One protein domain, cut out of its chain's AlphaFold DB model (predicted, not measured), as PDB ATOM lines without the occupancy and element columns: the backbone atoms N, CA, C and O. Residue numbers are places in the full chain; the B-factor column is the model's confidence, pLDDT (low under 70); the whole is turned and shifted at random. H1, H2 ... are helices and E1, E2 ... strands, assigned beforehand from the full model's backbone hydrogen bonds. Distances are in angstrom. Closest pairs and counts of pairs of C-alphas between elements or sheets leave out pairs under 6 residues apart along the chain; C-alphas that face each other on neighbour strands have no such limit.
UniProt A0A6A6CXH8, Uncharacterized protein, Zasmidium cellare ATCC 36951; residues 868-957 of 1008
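This is residues 868 to 957 of the 1008 residues of an uncharacterized protein of Zasmidium cellare ATCC 36951 (UniProt A0A6A6CXH8). Two antiparallel sheets lie face to face as a sandwich, their strands crossed at 52 degrees: a larger, strongly twisted sheet in the order E4 - E3 - E6 - E7, and a smaller one in the order E1 - E2 - E5. The long link from E5 to E6 makes a loop round Glu 921, and the short helix H1 lies at the far end of the printed part, 17.5 A from the mean of the C-alphas. The printed part has 90 residues, with seven named strands, E1 to E7 along the chain, followed by one named helix, and its class is mostly strand. It is compact, with a radius of gyration of the C-alphas of 12.5 A, and spans 35 by 26 by 25 A.

In the larger sheet, E3 is residues 885 to 893, 23.2 A long, and E6 is residues 928 to 935, 23.6 A long. E4 is residues 901 to 907, 18.7 A long, and E7 is residues 940 to 945. In the smaller sheet, E1 is residues 868 to 871 and begins at C-alpha 868 (498.799, 461.460, 317.259). E2 is residues 874 to 878, 13.4 A long, and E5 is residues 912 to 916, 13.1 A long. H1 is residues 953 to 956, 5.4 A long, and ends at C-alpha 956 (495.333, 469.342, 306.845).

E3 and E6 are antiparallel inner strands, with N 889 and O 932 within hydrogen-bond range at 2.9 A. E4, an edge strand, forms a hairpin with E3, N 890 and O 904 being 2.9 A apart. E7, the other edge strand, forms a hairpin with E6, N 933 and O 944 being 2.8 A apart. Residues 928 to 929 of E6 also pair, antiparallel, with residues 949 to 950. In the other sheet, E1 and E2 form a hairpin, with N 869 and O 876 within hydrogen-bond range at 2.9 A, and E2 and E5 are antiparallel neighbours, with N 877 and O 913 within hydrogen-bond range at 3.0 A. The facing parts of the sheets are 9.8 A centre to centre, their best planes 6 degrees apart. The closest C-alphas of E2 and E6 are those of Ile 877 and Leu 931, 7.5 A. H1 only grazes the sheet of E1, E2 and E5, with residues 955 to 956; it is too short for an O i to N i+4 pair, and its one O i to N i+3 pair is within range.

The C-alphas of Ala 937 and Val 957, the two farthest apart, are 38.1 A apart. The printed part has no cut. The chain changes sheet at the links E2 to E3, E4 to E5 and E5 to E6, of which E5 to E6 is long, with 11 residues. The mean pLDDT of the printed part is 88.3; residues 897 to 898 and 952 to 957 are under 70.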
ATOM      1  N   VAL A 868     500.119 460.858 317.505       96.00
ATOM      2  CA  VAL A 868     498.799 461.460 317.259       96.00
ATOM      3  C   VAL A 868     498.627 461.872 315.793       96.00
ATOM      4  O   VAL A 868     499.550 462.389 315.162       96.00
ATOM      5  N   ALA A 869     497.418 461.704 315.261       93.25
ATOM      6  CA  ALA A 869     496.976 462.306 314.003       93.25
ATOM      7  C   ALA A 869     495.560 462.884 314.140       93.25
ATOM      8  O   ALA A 869     494.775 462.429 314.967       93.25
ATOM      9  N   VAL A 870     495.203 463.875 313.314       90.44
ATOM     10  CA  VAL A 870     493.848 464.454 313.285       90.44
ATOM     11  C   VAL A 870     493.275 464.377 311.876       90.44
ATOM     12  O   VAL A 870     493.846 464.921 310.931       90.44
ATOM     13  N   GLN A 871     492.109 463.749 311.732       88.50
ATOM     14  CA  GLN A 871     491.403 463.617 310.461       88.50
ATOM     15  C   GLN A 871     489.900 463.838 310.673       88.50
ATOM     16  O   GLN A 871     489.299 463.234 311.549       88.50
ATOM     17  N   ARG A 872     489.277 464.708 309.860       85.25
ATOM     18  CA  ARG A 872     487.813 464.963 309.866       85.25
ATOM     19  C   ARG A 872     487.221 465.273 311.265       85.25
ATOM     20  O   ARG A 872     486.158 464.777 311.607       85.25
ATOM     21  N   ASP A 873     487.908 466.113 312.051       86.81
ATOM     22  CA  ASP A 873     487.568 466.450 313.453       86.81
ATOM     23  C   ASP A 873     487.578 465.257 314.443       86.81
ATOM     24  O   ASP A 873     487.073 465.374 315.555       86.81
ATOM     25  N   VAL A 874     488.234 464.144 314.102       92.12
ATOM     26  CA  VAL A 874     488.592 463.059 315.032       92.12
ATOM     27  C   VAL A 874     490.105 463.072 315.255       92.12
ATOM     28  O   VAL A 874     490.873 463.211 314.299       92.12
ATOM     29  N   ALA A 875     490.539 462.951 316.509       93.81
ATOM     30  CA  ALA A 875     491.927 462.681 316.867       93.81
ATOM     31  C   ALA A 875     492.137 461.174 317.047       93.81
ATOM     32  O   ALA A 875     491.324 460.504 317.678       93.81
ATOM     33  N   TYR A 876     493.229 460.656 316.503       95.88
ATOM     34  CA  TYR A 876     493.635 459.259 316.593       95.88
ATOM     35  C   TYR A 876     494.950 459.193 317.363       95.88
ATOM     36  O   TYR A 876     495.866 459.956 317.053       95.88
ATOM     37  N   ILE A 877     495.033 458.310 318.356       97.56
ATOM     38  CA  ILE A 877     496.187 458.161 319.247       97.56
ATOM     39  C   ILE A 877     496.588 456.686 319.352       97.56
ATOM     40  O   ILE A 877     495.737 455.823 319.574       97.56
ATOM     41  N   SER A 878     497.879 456.393 319.192       97.12
ATOM     42  CA  SER A 878     498.457 455.063 319.422       97.12
ATOM     43  C   SER A 878     499.867 455.161 320.010       97.12
ATOM     44  O   SER A 878     500.545 456.182 319.876       97.12
ATOM     45  N   TRP A 879     500.321 454.100 320.682       97.44
ATOM     46  CA  TRP A 879     501.638 454.054 321.324       97.44
ATOM     47  C   TRP A 879     502.191 452.626 321.247       97.44
ATOM     48  O   TRP A 879     501.632 451.709 321.848       97.44
ATOM     49  N   ASN A 880     503.229 452.414 320.427       97.56
ATOM     50  CA  ASN A 880     503.636 451.072 320.001       97.56
ATOM     51  C   ASN A 880     504.316 450.312 321.146       97.56
ATOM     52  O   ASN A 880     505.460 450.594 321.493       97.56
ATOM     53  N   GLY A 881     503.610 449.331 321.703       97.00
ATOM     54  CA  GLY A 881     504.068 448.498 322.806       97.00
ATOM     55  C   GLY A 881     503.750 449.002 324.210       97.00
ATOM     56  O   GLY A 881     504.214 448.374 325.156       97.00
ATOM     57  N   ALA A 882     502.974 450.077 324.376       96.94
ATOM     58  CA  ALA A 882     502.589 450.568 325.699       96.94
ATOM     59  C   ALA A 882     501.405 449.773 326.284       96.94
ATOM     60  O   ALA A 882     500.274 449.875 325.799       96.94
ATOM     61  N   THR A 883     501.661 448.994 327.338       95.38
ATOM     62  CA  THR A 883     500.658 448.134 328.002       95.38
ATOM     63  C   THR A 883     499.928 448.825 329.146       95.38
ATOM     64  O   THR A 883     498.749 448.569 329.370       95.38
ATOM     65  N   ASP A 884     500.612 449.717 329.864       94.88
ATOM     66  CA  ASP A 884     500.150 450.226 331.165       94.88
ATOM     67  C   ASP A 884     499.047 451.306 331.037       94.88
ATOM     68  O   ASP A 884     498.452 451.724 332.031       94.88
ATOM     69  N   VAL A 885     498.744 451.738 329.806       96.75
ATOM     70  CA  VAL A 885     497.764 452.785 329.473       96.75
ATOM     71  C   VAL A 885     496.328 452.284 329.640       96.75
ATOM     72  O   VAL A 885     495.917 451.343 328.964       96.75
ATOM     73  N   GLN A 886     495.539 452.969 330.468       96.12
ATOM     74  CA  GLN A 886     494.100 452.729 330.637       96.12
ATOM     75  C   GLN A 886     493.249 453.830 329.991       96.12
ATOM     76  O   GLN A 886     492.262 453.533 329.317       96.12
ATOM     77  N   GLU A 887     493.645 455.096 330.146       98.00
ATOM     78  CA  GLU A 887     492.924 456.254 329.607       98.00
ATOM     79  C   GLU A 887     493.842 457.179 328.796       98.00
ATOM     80  O   GLU A 887     495.050 457.265 329.027       98.00
ATOM     81  N   TRP A 888     493.235 457.931 327.882       97.94
ATOM     82  CA  TRP A 888     493.819 459.067 327.181       97.94
ATOM     83  C   TRP A 888     493.136 460.355 327.631       97.94
ATOM     84  O   TRP A 888     491.931 460.524 327.448       97.94
ATOM     85  N   LEU A 889     493.910 461.284 328.184       97.56
ATOM     86  CA  LEU A 889     493.464 462.634 328.517       97.56
ATOM     87  C   LEU A 889     493.738 463.574 327.338       97.56
ATOM     88  O   LEU A 889     494.893 463.800 326.977       97.56
ATOM     89  N   LEU A 890     492.681 464.138 326.753       96.25
ATOM     90  CA  LEU A 890     492.772 465.156 325.709       96.25
ATOM     91  C   LEU A 890     493.012 466.537 326.335       96.25
ATOM     92  O   LEU A 890     492.158 467.049 327.062       96.25
ATOM     93  N   GLN A 891     494.134 467.161 325.979       94.69
ATOM     94  CA  GLN A 891     494.445 468.559 326.280       94.69
ATOM     95  C   GLN A 891     494.480 469.403 324.998       94.69
ATOM     96  O   GLN A 891     494.900 468.934 323.935       94.69
ATOM     97  N   VAL A 892     494.064 470.667 325.096       92.88
ATOM     98  CA  VAL A 892     494.059 471.624 323.975       92.88
ATOM     99  C   VAL A 892     494.649 472.976 324.365       92.88
ATOM    100  O   VAL A 892     494.556 473.384 325.519       92.88
ATOM    101  N   SER A 893     495.201 473.694 323.387       91.25
ATOM    102  CA  SER A 893     495.597 475.097 323.538       91.25
ATOM    103  C   SER A 893     495.343 475.906 322.261       91.25
ATOM    104  O   SER A 893     495.138 475.368 321.167       91.25
ATOM    105  N   ASN A 894     495.342 477.232 322.395       86.25
ATOM    106  CA  ASN A 894     495.326 478.177 321.277       86.25
ATOM    107  C   ASN A 894     496.731 478.683 320.905       86.25
ATOM    108  O   ASN A 894     496.898 479.246 319.822       86.25
ATOM    109  N   GLN A 895     497.726 478.449 321.763       83.88
ATOM    110  CA  GLN A 895     499.132 478.808 321.571       83.88
ATOM    111  C   GLN A 895     500.001 477.537 321.666       83.88
ATOM    112  O   GLN A 895     499.470 476.443 321.857       83.88
ATOM    113  N   LEU A 896     501.313 477.653 321.440       79.06
ATOM    114  CA  LEU A 896     502.254 476.536 321.652       79.06
ATOM    115  C   LEU A 896     502.858 476.545 323.064       79.06
ATOM    116  O   LEU A 896     503.462 475.558 323.476       79.06
ATOM    117  N   ASP A 897     502.684 477.655 323.772       67.00
ATOM    118  CA  ASP A 897     503.109 477.889 325.146       67.00
ATOM    119  C   ASP A 897     502.215 477.113 326.136       67.00
ATOM    120  O   ASP A 897     501.075 476.770 325.820       67.00
ATOM    121  N   ASP A 898     502.732 476.794 327.328       65.81
ATOM    122  CA  ASP A 898     502.234 475.683 328.169       65.81
ATOM    123  C   ASP A 898     500.888 475.909 328.911       65.81
ATOM    124  O   ASP A 898     500.559 475.188 329.855       65.81
ATOM    125  N   GLU A 899     500.057 476.855 328.466       86.62
ATOM    126  CA  GLU A 899     498.652 476.944 328.886       86.62
ATOM    127  C   GLU A 899     497.809 475.887 328.150       86.62
ATOM    128  O   GLU A 899     497.332 476.107 327.031       86.62
ATOM    129  N   TRP A 900     497.619 474.727 328.787       92.12
ATOM    130  CA  TRP A 900     496.840 473.601 328.257       92.12
ATOM    131  C   TRP A 900     495.570 473.345 329.067       92.12
ATOM    132  O   TRP A 900     495.623 473.072 330.265       92.12
ATOM    133  N   THR A 901     494.425 473.349 328.388       92.50
ATOM    134  CA  THR A 901     493.117 473.043 328.981       92.50
ATOM    135  C   THR A 901     492.794 471.562 328.817       92.50
ATOM    136  O   THR A 901     492.781 471.046 327.697       92.50
ATOM    137  N   GLU A 902     492.484 470.883 329.920       94.44
ATOM    138  CA  GLU A 902     491.942 469.520 329.920       94.44
ATOM    139  C   GLU A 902     490.482 469.512 329.452       94.44
ATOM    140  O   GLU A 902     489.676 470.322 329.906       94.44
ATOM    141  N   ILE A 903     490.143 468.607 328.527       94.44
ATOM    142  CA  ILE A 903     488.807 468.534 327.913       94.44
ATOM    143  C   ILE A 903     488.052 467.270 328.321       94.44
ATOM    144  O   ILE A 903     486.892 467.351 328.713       94.44
ATOM    145  N   VAL A 904     488.676 466.097 328.187       94.62
ATOM    146  CA  VAL A 904     488.017 464.804 328.419       94.62
ATOM    147  C   VAL A 904     489.049 463.698 328.642       94.62
ATOM    148  O   VAL A 904     490.137 463.737 328.061       94.62
ATOM    149  N   LYS A 905     488.690 462.695 329.447       96.00
ATOM    150  CA  LYS A 905     489.379 461.403 329.514       96.00
ATOM    151  C   LYS A 905     488.584 460.348 328.749       96.00
ATOM    152  O   LYS A 905     487.362 460.303 328.863       96.00
ATOM    153  N   VAL A 906     489.268 459.512 327.975       96.19
ATOM    154  CA  VAL A 906     488.656 458.451 327.160       96.19
ATOM    155  C   VAL A 906     489.422 457.150 327.370       96.19
ATOM    156  O   VAL A 906     490.644 457.133 327.240       96.19
ATOM    157  N   ALA A 907     488.721 456.057 327.671       96.75
ATOM    158  CA  ALA A 907     489.338 454.738 327.815       96.75
ATOM    159  C   ALA A 907     490.049 454.295 326.519       96.75
ATOM    160  O   ALA A 907     489.561 454.540 325.413       96.75
ATOM    161  N   LYS A 908     491.198 453.625 326.647       94.75
ATOM    162  CA  LYS A 908     491.964 453.095 325.510       94.75
ATOM    163  C   LYS A 908     491.191 451.972 324.812       94.75
ATOM    164  O   LYS A 908     490.868 450.958 325.425       94.75
ATOM    165  N   THR A 909     490.965 452.113 323.509       91.25
ATOM    166  CA  THR A 909     490.335 451.087 322.662       91.25
ATOM    167  C   THR A 909     491.377 450.444 321.745       91.25
ATOM    168  O   THR A 909     491.862 451.094 320.818       91.25
ATOM    169  N   GLY A 910     491.731 449.177 321.988       91.50
ATOM    170  CA  GLY A 910     492.699 448.431 321.170       91.50
ATOM    171  C   GLY A 910     494.058 449.136 321.037       91.50
ATOM    172  O   GLY A 910     494.569 449.706 322.006       91.50
ATOM    173  N   PHE A 911     494.646 449.101 319.835       95.81
ATOM    174  CA  PHE A 911     495.913 449.783 319.514       95.81
ATOM    175  C   PHE A 911     495.758 451.297 319.317       95.81
ATOM    176  O   PHE A 911     496.577 452.083 319.795       95.81
ATOM    177  N   GLU A 912     494.720 451.699 318.579       96.50
ATOM    178  CA  GLU A 912     494.465 453.078 318.172       96.50
ATOM    179  C   GLU A 912     493.109 453.529 318.711       96.50
ATOM    180  O   GLU A 912     492.067 452.993 318.340       96.50
ATOM    181  N   THR A 913     493.125 454.536 319.581       97.12
ATOM    182  CA  THR A 913     491.905 455.127 320.141       97.12
ATOM    183  C   THR A 913     491.485 456.335 319.309       97.12
ATOM    184  O   THR A 913     492.310 457.192 318.987       97.12
ATOM    185  N   ALA A 914     490.204 456.398 318.945       95.81
ATOM    186  CA  ALA A 914     489.624 457.472 318.142       95.81
ATOM    187  C   ALA A 914     488.740 458.373 319.019       95.81
ATOM    188  O   ALA A 914     487.742 457.923 319.575       95.81
ATOM    189  N   ILE A 915     489.101 459.652 319.130       94.75
ATOM    190  CA  ILE A 915     488.462 460.644 320.003       94.75
ATOM    191  C   ILE A 915     487.834 461.753 319.140       94.75
ATOM    192  O   ILE A 915     488.563 462.574 318.568       94.75
ATOM    193  N   PRO A 916     486.495 461.807 319.003       92.81
ATOM    194  CA  PRO A 916     485.816 462.866 318.260       92.81
ATOM    195  C   PRO A 916     485.965 464.220 318.966       92.81
ATOM    196  O   PRO A 916     485.465 464.418 320.064       92.81
ATOM    197  N   LEU A 917     486.595 465.205 318.325       89.31
ATOM    198  CA  LEU A 917     486.905 466.513 318.929       89.31
ATOM    199  C   LEU A 917     485.673 467.424 319.113       89.31
ATOM    200  O   LEU A 917     485.797 468.564 319.571       89.31
ATOM    201  N   LYS A 918     484.490 466.954 318.708       87.12
ATOM    202  CA  LYS A 918     483.197 467.637 318.813       87.12
ATOM    203  C   LYS A 918     482.120 466.587 319.098       87.12
ATOM    204  O   LYS A 918     481.741 465.848 318.193       87.12
ATOM    205  N   THR A 919     481.626 466.539 320.327       81.38
ATOM    206  CA  THR A 919     480.473 465.722 320.734       81.38
ATOM    207  C   THR A 919     479.373 466.634 321.296       81.38
ATOM    208  O   THR A 919     479.484 467.860 321.237       81.38
ATOM    209  N   ALA A 920     478.287 466.052 321.814       72.12
ATOM    210  CA  ALA A 920     477.307 466.794 322.614       72.12
ATOM    211  C   ALA A 920     477.768 467.003 324.074       72.12
ATOM    212  O   ALA A 920     477.220 467.849 324.772       72.12
ATOM    213  N   GLU A 921     478.760 466.229 324.523       73.62
ATOM    214  CA  GLU A 921     479.267 466.201 325.901       73.62
ATOM    215  C   GLU A 921     480.440 467.172 326.094       73.62
ATOM    216  O   GLU A 921     480.571 467.794 327.143       73.62
ATOM    217  N   TYR A 922     481.282 467.326 325.066       82.12
ATOM    218  CA  TYR A 922     482.423 468.234 325.055       82.12
ATOM    219  C   TYR A 922     482.689 468.784 323.649       82.12
ATOM    220  O   TYR A 922     482.478 468.128 322.625       82.12
ATOM    221  N   GLN A 923     483.212 470.008 323.589       79.69
ATOM    222  CA  GLN A 923     483.573 470.662 322.336       79.69
ATOM    223  C   GLN A 923     484.996 471.208 322.445       79.69
ATOM    224  O   GLN A 923     485.231 472.240 323.066       79.69
ATOM    225  N   ALA A 924     485.962 470.508 321.845       78.75
ATOM    226  CA  ALA A 924     487.369 470.869 321.941       78.75
ATOM    227  C   ALA A 924     487.653 472.149 321.129       78.75
ATOM    228  O   ALA A 924     487.824 472.103 319.904       78.75
ATOM    229  N   SER A 925     487.706 473.298 321.804       75.38
ATOM    230  CA  SER A 925     488.000 474.622 321.245       75.38
ATOM    231  C   SER A 925     489.471 475.001 321.470       75.38
ATOM    232  O   SER A 925     489.850 475.629 322.453       75.38
ATOM    233  N   GLY A 926     490.319 474.617 320.518       80.19
ATOM    234  CA  GLY A 926     491.751 474.918 320.527       80.19
ATOM    235  C   GLY A 926     492.388 474.595 319.179       80.19
ATOM    236  O   GLY A 926     491.927 473.680 318.481       80.19
ATOM    237  N   ARG A 927     493.420 475.350 318.789       86.00
ATOM    238  CA  ARG A 927     494.192 475.100 317.560       86.00
ATOM    239  C   ARG A 927     495.077 473.865 317.700       86.00
ATOM    240  O   ARG A 927     495.129 473.053 316.777       86.00
ATOM    241  N   TYR A 928     495.762 473.754 318.828       90.31
ATOM    242  CA  TYR A 928     496.726 472.708 319.124       90.31
ATOM    243  C   TYR A 928     496.111 471.692 320.078       90.31
ATOM    244  O   TYR A 928     495.347 472.065 320.970       90.31
ATOM    245  N   ILE A 929     496.432 470.413 319.889       92.62
ATOM    246  CA  ILE A 929     496.027 469.332 320.795       92.62
ATOM    247  C   ILE A 929     497.229 468.458 321.154       92.62
ATOM    248  O   ILE A 929     498.119 468.261 320.322       92.62
ATOM    249  N   ARG A 930     497.215 467.901 322.365       94.50
ATOM    250  CA  ARG A 930     498.087 466.802 322.806       94.50
ATOM    251  C   ARG A 930     497.268 465.805 323.624       94.50
ATOM    252  O   ARG A 930     496.222 466.164 324.167       94.50
ATOM    253  N   LEU A 931     497.719 464.558 323.696       96.94
ATOM    254  CA  LEU A 931     497.085 463.511 324.491       96.94
ATOM    255  C   LEU A 931     498.077 462.941 325.495       96.94
ATOM    256  O   LEU A 931     499.240 462.721 325.164       96.94
ATOM    257  N   LEU A 932     497.611 462.725 326.721       98.00
ATOM    258  CA  LEU A 932     498.410 462.197 327.820       98.00
ATOM    259  C   LEU A 932     497.905 460.794 328.169       98.00
ATOM    260  O   LEU A 932     496.713 460.608 328.421       98.00
ATOM    261  N   ALA A 933     498.808 459.818 328.171       98.06
ATOM    262  CA  ALA A 933     498.541 458.448 328.584       98.06
ATOM    263  C   ALA A 933     498.440 458.363 330.111       98.06
ATOM    264  O   ALA A 933     499.348 458.806 330.819       98.06
ATOM    265  N   ILE A 934     497.357 457.773 330.612       97.94
ATOM    266  CA  ILE A 934     497.067 457.635 332.041       97.94
ATOM    267  C   ILE A 934     496.980 456.155 332.425       97.94
ATOM    268  O   ILE A 934     496.370 455.354 331.711       97.94
ATOM    269  N   ASP A 935     497.594 455.797 333.553       96.12
ATOM    270  CA  ASP A 935     497.626 454.436 334.095       96.12
ATOM    271  C   ASP A 935     496.419 454.088 334.988       96.12
ATOM    272  O   ASP A 935     495.570 454.924 335.303       96.12
ATOM    273  N   ALA A 936     496.359 452.835 335.449       94.31
ATOM    274  CA  ALA A 936     495.298 452.338 336.335       94.31
ATOM    275  C   ALA A 936     495.247 453.008 337.728       94.31
ATOM    276  O   ALA A 936     494.280 452.816 338.462       94.31
ATOM    277  N   ALA A 937     496.268 453.785 338.103       96.06
ATOM    278  CA  ALA A 937     496.313 454.586 339.325       96.06
ATOM    279  C   ALA A 937     495.981 456.072 339.071       96.06
ATOM    280  O   ALA A 937     496.099 456.893 339.981       96.06
ATOM    281  N   GLY A 938     495.571 456.436 337.849       94.25
ATOM    282  CA  GLY A 938     495.231 457.805 337.461       94.25
ATOM    283  C   GLY A 938     496.441 458.712 337.212       94.25
ATOM    284  O   GLY A 938     496.266 459.926 337.103       94.25
ATOM    285  N   ARG A 939     497.655 458.153 337.125       96.31
ATOM    286  CA  ARG A 939     498.912 458.889 336.927       96.31
ATOM    287  C   ARG A 939     499.226 459.022 335.440       96.31
ATOM    288  O   ARG A 939     498.989 458.094 334.674       96.31
ATOM    289  N   ILE A 940     499.819 460.148 335.046       95.75
ATOM    290  CA  ILE A 940     500.390 460.314 333.702       95.75
ATOM    291  C   ILE A 940     501.635 459.424 333.594       95.75
ATOM    292  O   ILE A 940     502.498 459.460 334.474       95.75
ATOM    293  N   LEU A 941     501.723 458.626 332.531       95.69
ATOM    294  CA  LEU A 941     502.862 457.742 332.274       95.69
ATOM    295  C   LEU A 941     504.086 458.526 331.777       95.69
ATOM    296  O   LEU A 941     503.965 459.488 331.017       95.69
ATOM    297  N   GLU A 942     505.279 458.078 332.172       92.69
ATOM    298  CA  GLU A 942     506.548 458.623 331.682       92.69
ATOM    299  C   GLU A 942     506.648 458.467 330.155       92.69
ATOM    300  O   GLU A 942     506.242 457.447 329.602       92.69
ATOM    301  N   ASN A 943     507.120 459.511 329.463       93.44
ATOM    302  CA  ASN A 943     507.075 459.664 327.997       93.44
ATOM    303  C   ASN A 943     505.668 459.597 327.356       93.44
ATOM    304  O   ASN A 943     505.533 459.803 326.153       93.44
ATOM    305  N   GLY A 944     504.601 459.412 328.141       96.00
ATOM    306  CA  GLY A 944     503.218 459.248 327.685       96.00
ATOM    307  C   GLY A 944     502.518 460.518 327.197       96.00
ATOM    308  O   GLY A 944     501.299 460.507 327.042       96.00
ATOM    309  N   VAL A 945     503.242 461.613 326.957       96.25
ATOM    310  CA  VAL A 945     502.701 462.852 326.376       96.25
ATOM    311  C   VAL A 945     502.928 462.818 324.866       96.25
ATOM    312  O   VAL A 945     504.070 462.747 324.415       96.25
ATOM    313  N   SER A 946     501.857 462.861 324.073       96.25
ATOM    314  CA  SER A 946     501.959 462.827 322.611       96.25
ATOM    315  C   SER A 946     502.701 464.039 322.045       96.25
ATOM    316  O   SER A 946     502.763 465.109 322.656       96.25
ATOM    317  N   SER A 947     503.155 463.920 320.798       90.88
ATOM    318  CA  SER A 947     503.470 465.104 319.992       90.88
ATOM    319  C   SER A 947     502.249 466.033 319.853       90.88
ATOM    320  O   SER A 947     501.104 465.621 320.054       90.88
ATOM    321  N   ILE A 948     502.484 467.310 319.534       91.38
ATOM    322  CA  ILE A 948     501.417 468.306 319.361       91.38
ATOM    323  C   ILE A 948     500.882 468.251 317.924       91.38
ATOM    324  O   ILE A 948     501.655 468.374 316.972       91.38
ATOM    325  N   ALA A 949     499.560 468.150 317.760       89.31
ATOM    326  CA  ALA A 949     498.894 468.239 316.459       89.31
ATOM    327  C   ALA A 949     498.191 469.597 316.262       89.31
ATOM    328  O   ALA A 949     497.421 470.043 317.113       89.31
ATOM    329  N   ASP A 950     498.429 470.244 315.115       86.38
ATOM    330  CA  ASP A 950     497.803 471.513 314.709       86.38
ATOM    331  C   ASP A 950     496.574 471.260 313.816       86.38
ATOM    332  O   ASP A 950     496.666 470.638 312.758       86.38
ATOM    333  N   ARG A 951     495.410 471.778 314.223       81.25
ATOM    334  CA  ARG A 951     494.118 471.622 313.526       81.25
ATOM    335  C   ARG A 951     493.877 472.653 312.414       81.25
ATOM    336  O   ARG A 951     492.835 472.602 311.747       81.25
ATOM    337  N   SER A 952     494.796 473.602 312.223       67.81
ATOM    338  CA  SER A 952     494.704 474.661 311.211       67.81
ATOM    339  C   SER A 952     494.727 474.125 309.771       67.81
ATOM    340  O   SER A 952     495.003 472.955 309.512       67.81
ATOM    341  N   PHE A 953     494.427 474.989 308.794       47.75
ATOM    342  CA  PHE A 953     494.340 474.600 307.379       47.75
ATOM    343  C   PHE A 953     495.643 473.987 306.832       47.75
ATOM    344  O   PHE A 953     495.584 473.064 306.025       47.75
ATOM    345  N   PHE A 954     496.810 474.427 307.318       42.97
ATOM    346  CA  PHE A 954     498.105 473.868 306.915       42.97
ATOM    347  C   PHE A 954     498.382 472.483 307.522       42.97
ATOM    348  O   PHE A 954     498.988 471.646 306.858       42.97
ATOM    349  N   GLY A 955     497.858 472.189 308.721       43.75
ATOM    350  CA  GLY A 955     497.910 470.847 309.318       43.75
ATOM    351  C   GLY A 955     497.090 469.796 308.557       43.75
ATOM    352  O   GLY A 955     497.309 468.599 308.716       43.75
ATOM    353  N   LYS A 956     496.176 470.225 307.673       38.66
ATOM    354  CA  LYS A 956     495.333 469.342 306.845       38.66
ATOM    355  C   LYS A 956     495.997 468.893 305.535       38.66
ATOM    356  O   LYS A 956     495.349 468.209 304.745       38.66
ATOM    357  N   VAL A 957     497.263 469.252 305.293       34.94
ATOM    358  CA  VAL A 957     498.022 468.875 304.088       34.94
ATOM    359  C   VAL A 957     499.128 467.867 304.445       34.94
ATOM    360  O   VAL A 957     500.132 468.252 305.051       34.94
TER     361      VAL A 957